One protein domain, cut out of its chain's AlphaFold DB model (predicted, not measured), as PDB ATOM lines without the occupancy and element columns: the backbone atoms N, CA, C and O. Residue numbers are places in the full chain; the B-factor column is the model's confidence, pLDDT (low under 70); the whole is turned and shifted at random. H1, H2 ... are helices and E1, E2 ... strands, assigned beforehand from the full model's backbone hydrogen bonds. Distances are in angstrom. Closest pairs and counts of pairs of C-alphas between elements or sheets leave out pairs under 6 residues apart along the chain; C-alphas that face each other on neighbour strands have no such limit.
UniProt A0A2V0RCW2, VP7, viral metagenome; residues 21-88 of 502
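This is residues 21 to 88 of the 502 residues of the protein "VP7" of viral metagenome (UniProt A0A2V0RCW2). Two parallel strands, E1 and E2, lie side by side as a small ribbon in the middle of a rod-like domain; H3 follows directly on E2 at one end of the rod, and H4 makes a corner with H3 and folds back near E1. H2 lies between the two strands along the chain and meets the last residues of H4, while H1 lies far off at the other end of the length. The printed part has 68 residues, with four named helices and two named strands in the order H1, E1, H2, E2, H3, H4; the sheet's order is E1, E2, and the class is mixed, helices and strands. The whole is only just loose, close to compact, with a radius of gyration of the C-alphas of 13.6 A, and its outline of 42 by 21 by 18 A is only just a rod.

Look first at the sheet of E1, residues 32 to 37, and E2, residues 56 to 61, parallel at 31 degrees between their directions. The C-alphas of Phe 34 and Arg 58 face each other at 4.3 A; N 58 and O 33 are within hydrogen-bond range at 2.8 A, as are N 35 and O 58 at 2.9 A. With H2, residues 45 to 49, they make a strand-helix-strand unit, two parallel neighbour strands with a helix between them along the chain, and its crossover is left-handed. Next find H4, residues 76 to 87, which is near E1, with 7 pairs of C-alphas within 10 A, but apart from E2. Its residues 86 to 87 alone touch H2, the closest C-alphas being those of Pro 45 and Thr 87, 4.4 A apart. Its residues 76 to 80 alone touch H3, residues 62 to 72, closest at the C-alphas of Cys 69 and Gly 79, 5.8 A; the two lines are about perpendicular at 80 degrees. H1, residues 21 to 26, is apart from E2 and from the other three helices. In H1, H2, H3 and H4 every O i to N i+4 pair is within hydrogen-bond range.

Find C-alpha 32 at (0.296, 31.935, -39.378); from there E1 runs 16.7 A to C-alpha 37, and E2 runs 16.0 A from C-alpha 56 to C-alpha 61. H3 follows at once and is 15.5 A long; H4 is 16.5 A long and ends at C-alpha 87, (4.809, 39.542, -43.044). H1 begins at C-alpha 21, (-17.915, 30.238, -43.021), and spans 8.7 A, and H2 spans 6.1 A.

The C-alphas of Arg 21 and Glu 71 are the two farthest apart, at 43.0 A. The printed part has no cut; the links H1 to E1, E2 to H3 and H3 to H4 are tight, and E1 to H2 and H2 to E2 are short. Look in the B-factor column for low confidence: residues 21 to 30 and 52 to 54 are under 70, while the mean pLDDT of the printed part is 84.7.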
ATOM      1  N   ARG A  21     -18.758  29.387 -42.165       50.81
ATOM      2  CA  ARG A  21     -17.915  30.238 -43.021       50.81
ATOM      3  C   ARG A  21     -16.446  30.273 -42.578       50.81
ATOM      4  O   ARG A  21     -15.560  30.200 -43.429       50.81
ATOM      5  N   LEU A  22     -16.170  30.305 -41.273       48.00
ATOM      6  CA  LEU A  22     -14.805  30.269 -40.729       48.00
ATOM      7  C   LEU A  22     -14.163  28.888 -40.870       48.00
ATOM      8  O   LEU A  22     -12.974  28.795 -41.154       48.00
ATOM      9  N   VAL A  23     -14.945  27.814 -40.734       50.41
ATOM     10  CA  VAL A  23     -14.451  26.437 -40.916       50.41
ATOM     11  C   VAL A  23     -14.068  26.172 -42.377       50.41
ATOM     12  O   VAL A  23     -13.029  25.573 -42.638       50.41
ATOM     13  N   ILE A  24     -14.848  26.673 -43.341       47.97
ATOM     14  CA  ILE A  24     -14.534  26.562 -44.778       47.97
ATOM     15  C   ILE A  24     -13.332  27.439 -45.157       47.97
ATOM     16  O   ILE A  24     -12.495  27.029 -45.958       47.97
ATOM     17  N   THR A  25     -13.210  28.617 -44.543       45.66
ATOM     18  CA  THR A  25     -12.045  29.499 -44.706       45.66
ATOM     19  C   THR A  25     -10.775  28.827 -44.173       45.66
ATOM     20  O   THR A  25      -9.775  28.781 -44.880       45.66
ATOM     21  N   ARG A  26     -10.846  28.185 -42.998       44.31
ATOM     22  CA  ARG A  26      -9.744  27.441 -42.361       44.31
ATOM     23  C   ARG A  26      -9.189  26.293 -43.217       44.31
ATOM     24  O   ARG A  26      -8.027  25.941 -43.063       44.31
ATOM     25  N   LEU A  27      -9.984  25.731 -44.129       43.38
ATOM     26  CA  LEU A  27      -9.536  24.702 -45.078       43.38
ATOM     27  C   LEU A  27      -8.765  25.278 -46.286       43.38
ATOM     28  O   LEU A  27      -8.294  24.511 -47.121       43.38
ATOM     29  N   ARG A  28      -8.650  26.611 -46.404       51.50
ATOM     30  CA  ARG A  28      -8.016  27.313 -47.540       51.50
ATOM     31  C   ARG A  28      -7.041  28.432 -47.147       51.50
ATOM     32  O   ARG A  28      -6.236  28.831 -47.983       51.50
ATOM     33  N   THR A  29      -7.108  28.956 -45.923       54.88
ATOM     34  CA  THR A  29      -6.230  30.035 -45.441       54.88
ATOM     35  C   THR A  29      -4.972  29.496 -44.776       54.88
ATOM     36  O   THR A  29      -5.058  28.590 -43.946       54.88
ATOM     37  N   ILE A  30      -3.823  30.113 -45.066       64.31
ATOM     38  CA  ILE A  30      -2.628  29.977 -44.227       64.31
ATOM     39  C   ILE A  30      -3.006  30.430 -42.818       64.31
ATOM     40  O   ILE A  30      -3.502  31.545 -42.649       64.31
ATOM     41  N   MET A  31      -2.787  29.582 -41.815       77.94
ATOM     42  CA  MET A  31      -2.838  30.016 -40.424       77.94
ATOM     43  C   MET A  31      -1.422  30.273 -39.926       77.94
ATOM     44  O   MET A  31      -0.667  29.329 -39.707       77.94
ATOM     45  N   GLY A  32      -1.052  31.537 -39.771       87.50
ATOM     46  CA  GLY A  32       0.296  31.935 -39.378       87.50
ATOM     47  C   GLY A  32       0.271  32.900 -38.205       87.50
ATOM     48  O   GLY A  32      -0.641  33.710 -38.085       87.50
ATOM     49  N   ALA A  33       1.262  32.794 -37.339       92.94
ATOM     50  CA  ALA A  33       1.608  33.801 -36.345       92.94
ATOM     51  C   ALA A  33       3.101  33.646 -36.045       92.94
ATOM     52  O   ALA A  33       3.693  32.633 -36.428       92.94
ATOM     53  N   PHE A  34       3.710  34.599 -35.355       94.69
ATOM     54  CA  PHE A  34       5.092  34.456 -34.895       94.69
ATOM     55  C   PHE A  34       5.202  34.607 -33.381       94.69
ATOM     56  O   PHE A  34       4.334  35.189 -32.739       94.69
ATOM     57  N   ILE A  35       6.264  34.059 -32.806       95.69
ATOM     58  CA  ILE A  35       6.672  34.312 -31.423       95.69
ATOM     59  C   ILE A  35       8.054  34.950 -31.417       95.69
ATOM     60  O   ILE A  35       8.869  34.672 -32.299       95.69
ATOM     61  N   VAL A  36       8.312  35.774 -30.406       96.31
ATOM     62  CA  VAL A  36       9.615  36.401 -30.168       96.31
ATOM     63  C   VAL A  36      10.348  35.642 -29.068       96.31
ATOM     64  O   VAL A  36       9.737  35.283 -28.060       96.31
ATOM     65  N   GLY A  37      11.640  35.377 -29.250       94.81
ATOM     66  CA  GLY A  37      12.441  34.688 -28.240       94.81
ATOM     67  C   GLY A  37      13.895  34.469 -28.644       94.81
ATOM     68  O   GLY A  37      14.367  35.000 -29.650       94.81
ATOM     69  N   ASP A  38      14.606  33.681 -27.840       95.44
ATOM     70  CA  ASP A  38      16.040  33.415 -28.000       95.44
ATOM     71  C   ASP A  38      16.284  32.260 -28.986       95.44
ATOM     72  O   ASP A  38      16.699  31.159 -28.618       95.44
ATOM     73  N   PHE A  39      15.963  32.500 -30.255       95.12
ATOM     74  CA  PHE A  39      16.145  31.567 -31.370       95.12
ATOM     75  C   PHE A  39      16.443  32.319 -32.673       95.12
ATOM     76  O   PHE A  39      16.327  33.543 -32.729       95.12
ATOM     77  N   ASP A  40      16.816  31.582 -33.719       95.00
ATOM     78  CA  ASP A  40      17.059  32.144 -35.048       95.00
ATOM     79  C   ASP A  40      15.745  32.492 -35.759       95.00
ATOM     80  O   ASP A  40      14.761  31.746 -35.691       95.00
ATOM     81  N   THR A  41      15.749  33.610 -36.488       94.50
ATOM     82  CA  THR A  41      14.606  34.048 -37.293       94.50
ATOM     83  C   THR A  41      14.351  33.070 -38.454       94.50
ATOM     84  O   THR A  41      15.228  32.817 -39.279       94.50
ATOM     85  N   ASP A  42      13.137  32.509 -38.546       93.19
ATOM     86  CA  ASP A  42      12.736  31.539 -39.591       93.19
ATOM     87  C   ASP A  42      11.621  32.048 -40.526       93.19
ATOM     88  O   ASP A  42      10.986  31.274 -41.262       93.19
ATOM     89  N   MET A  43      11.379  33.356 -40.469       91.62
ATOM     90  CA  MET A  43      10.350  34.065 -41.215       91.62
ATOM     91  C   MET A  43      10.819  34.404 -42.635       91.62
ATOM     92  O   MET A  43      11.925  34.899 -42.824       91.62
ATOM     93  N   ASP A  44       9.938  34.179 -43.609       90.00
ATOM     94  CA  ASP A  44      10.083  34.577 -45.015       90.00
ATOM     95  C   ASP A  44       8.793  35.315 -45.413       90.00
ATOM     96  O   ASP A  44       7.776  34.659 -45.692       90.00
ATOM     97  N   PRO A  45       8.793  36.663 -45.395       88.75
ATOM     98  CA  PRO A  45       7.606  37.459 -45.683       88.75
ATOM     99  C   PRO A  45       6.947  37.065 -47.011       88.75
ATOM    100  O   PRO A  45       5.748  36.787 -47.052       88.75
ATOM    101  N   ASN A  46       7.729  36.919 -48.082       83.56
ATOM    102  CA  ASN A  46       7.216  36.603 -49.415       83.56
ATOM    103  C   ASN A  46       6.585  35.207 -49.480       83.56
ATOM    104  O   ASN A  46       5.490  35.038 -50.028       83.56
ATOM    105  N   ALA A  47       7.223  34.185 -48.903       82.25
ATOM    106  CA  ALA A  47       6.645  32.842 -48.879       82.25
ATOM    107  C   ALA A  47       5.341  32.778 -48.072       82.25
ATOM    108  O   ALA A  47       4.440  31.999 -48.414       82.25
ATOM    109  N   HIS A  48       5.231  33.581 -47.009       82.25
ATOM    110  CA  HIS A  48       4.016  33.694 -46.203       82.25
ATOM    111  C   HIS A  48       2.903  34.391 -46.987       82.25
ATOM    112  O   HIS A  48       1.813  33.840 -47.120       82.25
ATOM    113  N   LEU A  49       3.185  35.538 -47.598       82.62
ATOM    114  CA  LEU A  49       2.214  36.293 -48.394       82.62
ATOM    115  C   LEU A  49       1.681  35.490 -49.593       82.62
ATOM    116  O   LEU A  49       0.485  35.512 -49.901       82.62
ATOM    117  N   MET A  50       2.558  34.716 -50.237       75.50
ATOM    118  CA  MET A  50       2.261  33.973 -51.467       75.50
ATOM    119  C   MET A  50       1.687  32.572 -51.250       75.50
ATOM    120  O   MET A  50       1.567  31.811 -52.212       75.50
ATOM    121  N   ARG A  51       1.322  32.197 -50.016       70.81
ATOM    122  CA  ARG A  51       0.753  30.868 -49.703       70.81
ATOM    123  C   ARG A  51       1.678  29.694 -50.021       70.81
ATOM    124  O   ARG A  51       1.210  28.567 -50.161       70.81
ATOM    125  N   LYS A  52       2.991  29.938 -50.079       59.41
ATOM    126  CA  LYS A  52       4.012  28.893 -50.260       59.41
ATOM    127  C   LYS A  52       4.369  28.203 -48.940       59.41
ATOM    128  O   LYS A  52       4.856  27.079 -48.944       59.41
ATOM    129  N   ALA A  53       4.101  28.859 -47.812       62.34
ATOM    130  CA  ALA A  53       4.276  28.308 -46.476       62.34
ATOM    131  C   ALA A  53       2.946  27.822 -45.869       62.34
ATOM    132  O   ALA A  53       1.954  28.550 -45.863       62.34
ATOM    133  N   HIS A  54       2.939  26.600 -45.323       63.69
ATOM    134  CA  HIS A  54       1.799  26.025 -44.595       63.69
ATOM    135  C   HIS A  54       1.593  26.663 -43.210       63.69
ATOM    136  O   HIS A  54       2.465  27.366 -42.699       63.69
ATOM    137  N   SER A  55       0.446  26.364 -42.591       76.31
ATOM    138  CA  SER A  55       0.060  26.860 -41.269       76.31
ATOM    139  C   SER A  55       1.096  26.544 -40.186       76.31
ATOM    140  O   SER A  55       1.281  25.377 -39.835       76.31
ATOM    141  N   ARG A  56       1.771  27.567 -39.651       86.44
ATOM    142  CA  ARG A  56       2.907  27.409 -38.731       86.44
ATOM    143  C   ARG A  56       3.069  28.624 -37.813       86.44
ATOM    144  O   ARG A  56       2.801  29.749 -38.223       86.44
ATOM    145  N   ILE A  57       3.550  28.376 -36.593       89.56
ATOM    146  CA  ILE A  57       4.117  29.419 -35.732       89.56
ATOM    147  C   ILE A  57       5.574  29.638 -36.134       89.56
ATOM    148  O   ILE A  57       6.360  28.686 -36.152       89.56
ATOM    149  N   ARG A  58       5.897  30.873 -36.496       93.06
ATOM    150  CA  ARG A  58       7.233  31.304 -36.898       93.06
ATOM    151  C   ARG A  58       8.020  31.853 -35.724       93.06
ATOM    152  O   ARG A  58       7.454  32.275 -34.717       93.06
ATOM    153  N   LEU A  59       9.327  31.800 -35.874       95.25
ATOM    154  CA  LEU A  59      10.308  32.205 -34.895       95.25
ATOM    155  C   LEU A  59      10.908  33.536 -35.359       95.25
ATOM    156  O   LEU A  59      11.453  33.612 -36.458       95.25
ATOM    157  N   LEU A  60      10.766  34.577 -34.541       96.25
ATOM    158  CA  LEU A  60      11.485  35.844 -34.634       96.25
ATOM    159  C   LEU A  60      12.533  35.971 -33.515       96.25
ATOM    160  O   LEU A  60      12.180  35.970 -32.332       96.25
ATOM    161  N   SER A  61      13.802  36.147 -33.873       97.31
ATOM    162  CA  SER A  61      14.848  36.384 -32.878       97.31
ATOM    163  C   SER A  61      14.615  37.689 -32.119       97.31
ATOM    164  O   SER A  61      14.468  38.756 -32.720       97.31
ATOM    165  N   ASN A  62      14.655  37.629 -30.787       96.38
ATOM    166  CA  ASN A  62      14.611  38.825 -29.945       96.38
ATOM    167  C   ASN A  62      15.817  39.751 -30.197       96.38
ATOM    168  O   ASN A  62      15.700  40.974 -30.124       96.38
ATOM    169  N   ASN A  63      16.973  39.171 -30.531       96.50
ATOM    170  CA  ASN A  63      18.186  39.920 -30.843       96.50
ATOM    171  C   ASN A  63      18.059  40.682 -32.169       96.50
ATOM    172  O   ASN A  63      18.405  41.858 -32.222       96.50
ATOM    173  N   ASP A  64      17.524  40.045 -33.215       96.31
ATOM    174  CA  ASP A  64      17.301  40.709 -34.509       96.31
ATOM    175  C   ASP A  64      16.281  41.846 -34.368       96.31
ATOM    176  O   ASP A  64      16.506  42.947 -34.868       96.31
ATOM    177  N   LEU A  65      15.198  41.609 -33.616       96.31
ATOM    178  CA  LEU A  65      14.196  42.632 -33.310       96.31
ATOM    179  C   LEU A  65      14.800  43.822 -32.554       96.31
ATOM    180  O   LEU A  65      14.528  44.969 -32.903       96.31
ATOM    181  N   THR A  66      15.617  43.565 -31.531       96.06
ATOM    182  CA  THR A  66      16.253  44.629 -30.737       96.06
ATOM    183  C   THR A  66      17.204  45.454 -31.598       96.06
ATOM    184  O   THR A  66      17.104  46.677 -31.596       96.06
ATOM    185  N   LYS A  67      18.054  44.802 -32.402       96.81
ATOM    186  CA  LYS A  67      18.979  45.482 -33.320       96.81
ATOM    187  C   LYS A  67      18.251  46.357 -34.333       96.81
ATOM    188  O   LYS A  67      18.628  47.508 -34.507       96.81
ATOM    189  N   MET A  68      17.187  45.841 -34.951       97.25
ATOM    190  CA  MET A  68      16.360  46.629 -35.867       97.25
ATOM    191  C   MET A  68      15.739  47.835 -35.143       97.25
ATOM    192  O   MET A  68      15.760  48.948 -35.659       97.25
ATOM    193  N   CYS A  69      15.203  47.651 -33.934       95.44
ATOM    194  CA  CYS A  69      14.645  48.763 -33.167       95.44
ATOM    195  C   CYS A  69      15.697  49.830 -32.823       95.44
ATOM    196  O   CYS A  69      15.401  51.017 -32.922       95.44
ATOM    197  N   GLU A  70      16.914  49.430 -32.456       94.81
ATOM    198  CA  GLU A  70      18.022  50.352 -32.185       94.81
ATOM    199  C   GLU A  70      18.472  51.098 -33.449       94.81
ATOM    200  O   GLU A  70      18.626  52.318 -33.409       94.81
ATOM    201  N   GLU A  71      18.628  50.391 -34.571       96.69
ATOM    202  CA  GLU A  71      19.079  50.953 -35.850       96.69
ATOM    203  C   GLU A  71      18.118  52.020 -36.390       96.69
ATOM    204  O   GLU A  71      18.553  53.089 -36.819       96.69
ATOM    205  N   TYR A  72      16.810  51.758 -36.322       94.94
ATOM    206  CA  TYR A  72      15.777  52.649 -36.861       94.94
ATOM    207  C   TYR A  72      15.131  53.553 -35.796       94.94
ATOM    208  O   TYR A  72      14.200  54.303 -36.096       94.94
ATOM    209  N   GLY A  73      15.596  53.498 -34.542       94.12
ATOM    210  CA  GLY A  73      15.039  54.284 -33.434       94.12
ATOM    211  C   GLY A  73      13.576  53.945 -33.118       94.12
ATOM    212  O   GLY A  73      12.789  54.822 -32.755       94.12
ATOM    213  N   TYR A  74      13.171  52.688 -33.300       95.38
ATOM    214  CA  TYR A  74      11.802  52.242 -33.059       95.38
ATOM    215  C   TYR A  74      11.594  51.828 -31.605       95.38
ATOM    216  O   TYR A  74      12.439  51.192 -30.977       95.38
ATOM    217  N   SER A  75      10.403  52.118 -31.079       94.38
ATOM    218  CA  SER A  75       9.916  51.404 -29.901       94.38
ATOM    219  C   SER A  75       9.668  49.936 -30.257       94.38
ATOM    220  O   SER A  75       9.370  49.611 -31.407       94.38
ATOM    221  N   LEU A  76       9.703  49.053 -29.256       90.12
ATOM    222  CA  LEU A  76       9.369  47.638 -29.446       90.12
ATOM    223  C   LEU A  76       7.999  47.451 -30.121       90.12
ATOM    224  O   LEU A  76       7.846  46.607 -30.996       90.12
ATOM    225  N   GLU A  77       7.010  48.265 -29.743       91.69
ATOM    226  CA  GLU A  77       5.672  48.238 -30.340       91.69
ATOM    227  C   GLU A  77       5.701  48.586 -31.833       91.69
ATOM    228  O   GLU A  77       5.130  47.853 -32.637       91.69
ATOM    229  N   LYS A  78       6.412  49.655 -32.217       94.00
ATOM    230  CA  LYS A  78       6.557  50.042 -33.626       94.00
ATOM    231  C   LYS A  78       7.343  48.989 -34.414       94.00
ATOM    232  O   LYS A  78       6.977  48.684 -35.545       94.00
ATOM    233  N   GLY A  79       8.375  48.389 -33.817       96.62
ATOM    234  CA  GLY A  79       9.130  47.288 -34.421       96.62
ATOM    235  C   GLY A  79       8.268  46.051 -34.688       96.62
ATOM    236  O   GLY A  79       8.292  45.509 -35.791       96.62
ATOM    237  N   LEU A  80       7.440  45.640 -33.724       95.94
ATOM    238  CA  LEU A  80       6.480  44.549 -33.921       95.94
ATOM    239  C   LEU A  80       5.444  44.898 -34.996       95.94
ATOM    240  O   LEU A  80       5.204  44.083 -35.883       95.94
ATOM    241  N   ALA A  81       4.896  46.115 -34.971       96.50
ATOM    242  CA  ALA A  81       3.950  46.597 -35.976       96.50
ATOM    243  C   ALA A  81       4.534  46.559 -37.399       96.50
ATOM    244  O   ALA A  81       3.845  46.165 -38.340       96.50
ATOM    245  N   TYR A  82       5.811  46.923 -37.561       97.94
ATOM    246  CA  TYR A  82       6.529  46.792 -38.828       97.94
ATOM    247  C   TYR A  82       6.575  45.331 -39.298       97.94
ATOM    248  O   TYR A  82       6.176  45.030 -40.424       97.94
ATOM    249  N   ILE A  83       6.997  44.410 -38.426       97.19
ATOM    250  CA  ILE A  83       7.120  42.979 -38.751       97.19
ATOM    251  C   ILE A  83       5.762  42.374 -39.113       97.19
ATOM    252  O   ILE A  83       5.643  41.643 -40.101       97.19
ATOM    253  N   GLU A  84       4.721  42.700 -38.348       96.31
ATOM    254  CA  GLU A  84       3.347  42.296 -38.638       96.31
ATOM    255  C   GLU A  84       2.886  42.835 -39.998       96.31
ATOM    256  O   GLU A  84       2.254  42.104 -40.764       96.31
ATOM    257  N   ALA A  85       3.244  44.077 -40.342       96.31
ATOM    258  CA  ALA A  85       2.882  44.695 -41.610       96.31
ATOM    259  C   ALA A  85       3.585  44.046 -42.812       96.31
ATOM    260  O   ALA A  85       2.921  43.714 -43.792       96.31
ATOM    261  N   VAL A  86       4.895  43.803 -42.757       95.62
ATOM    262  CA  VAL A  86       5.621  43.212 -43.900       95.62
ATOM    263  C   VAL A  86       5.338  41.719 -44.069       95.62
ATOM    264  O   VAL A  86       5.297  41.221 -45.190       95.62
ATOM    265  N   THR A  87       5.078  40.992 -42.979       93.62
ATOM    266  CA  THR A  87       4.809  39.542 -43.044       93.62
ATOM    267  C   THR A  87       3.328  39.198 -43.165       93.62
ATOM    268  O   THR A  87       2.987  38.068 -43.524       93.62
ATOM    269  N   GLN A  88       2.443  40.149 -42.844       93.06
ATOM    270  CA  GLN A  88       0.997  39.945 -42.692       93.06
ATOM    271  C   GLN A  88       0.639  38.822 -41.697       93.06
ATOM    272  O   GLN A  88      -0.446  38.238 -41.776       93.06
TER     273      GLN A  88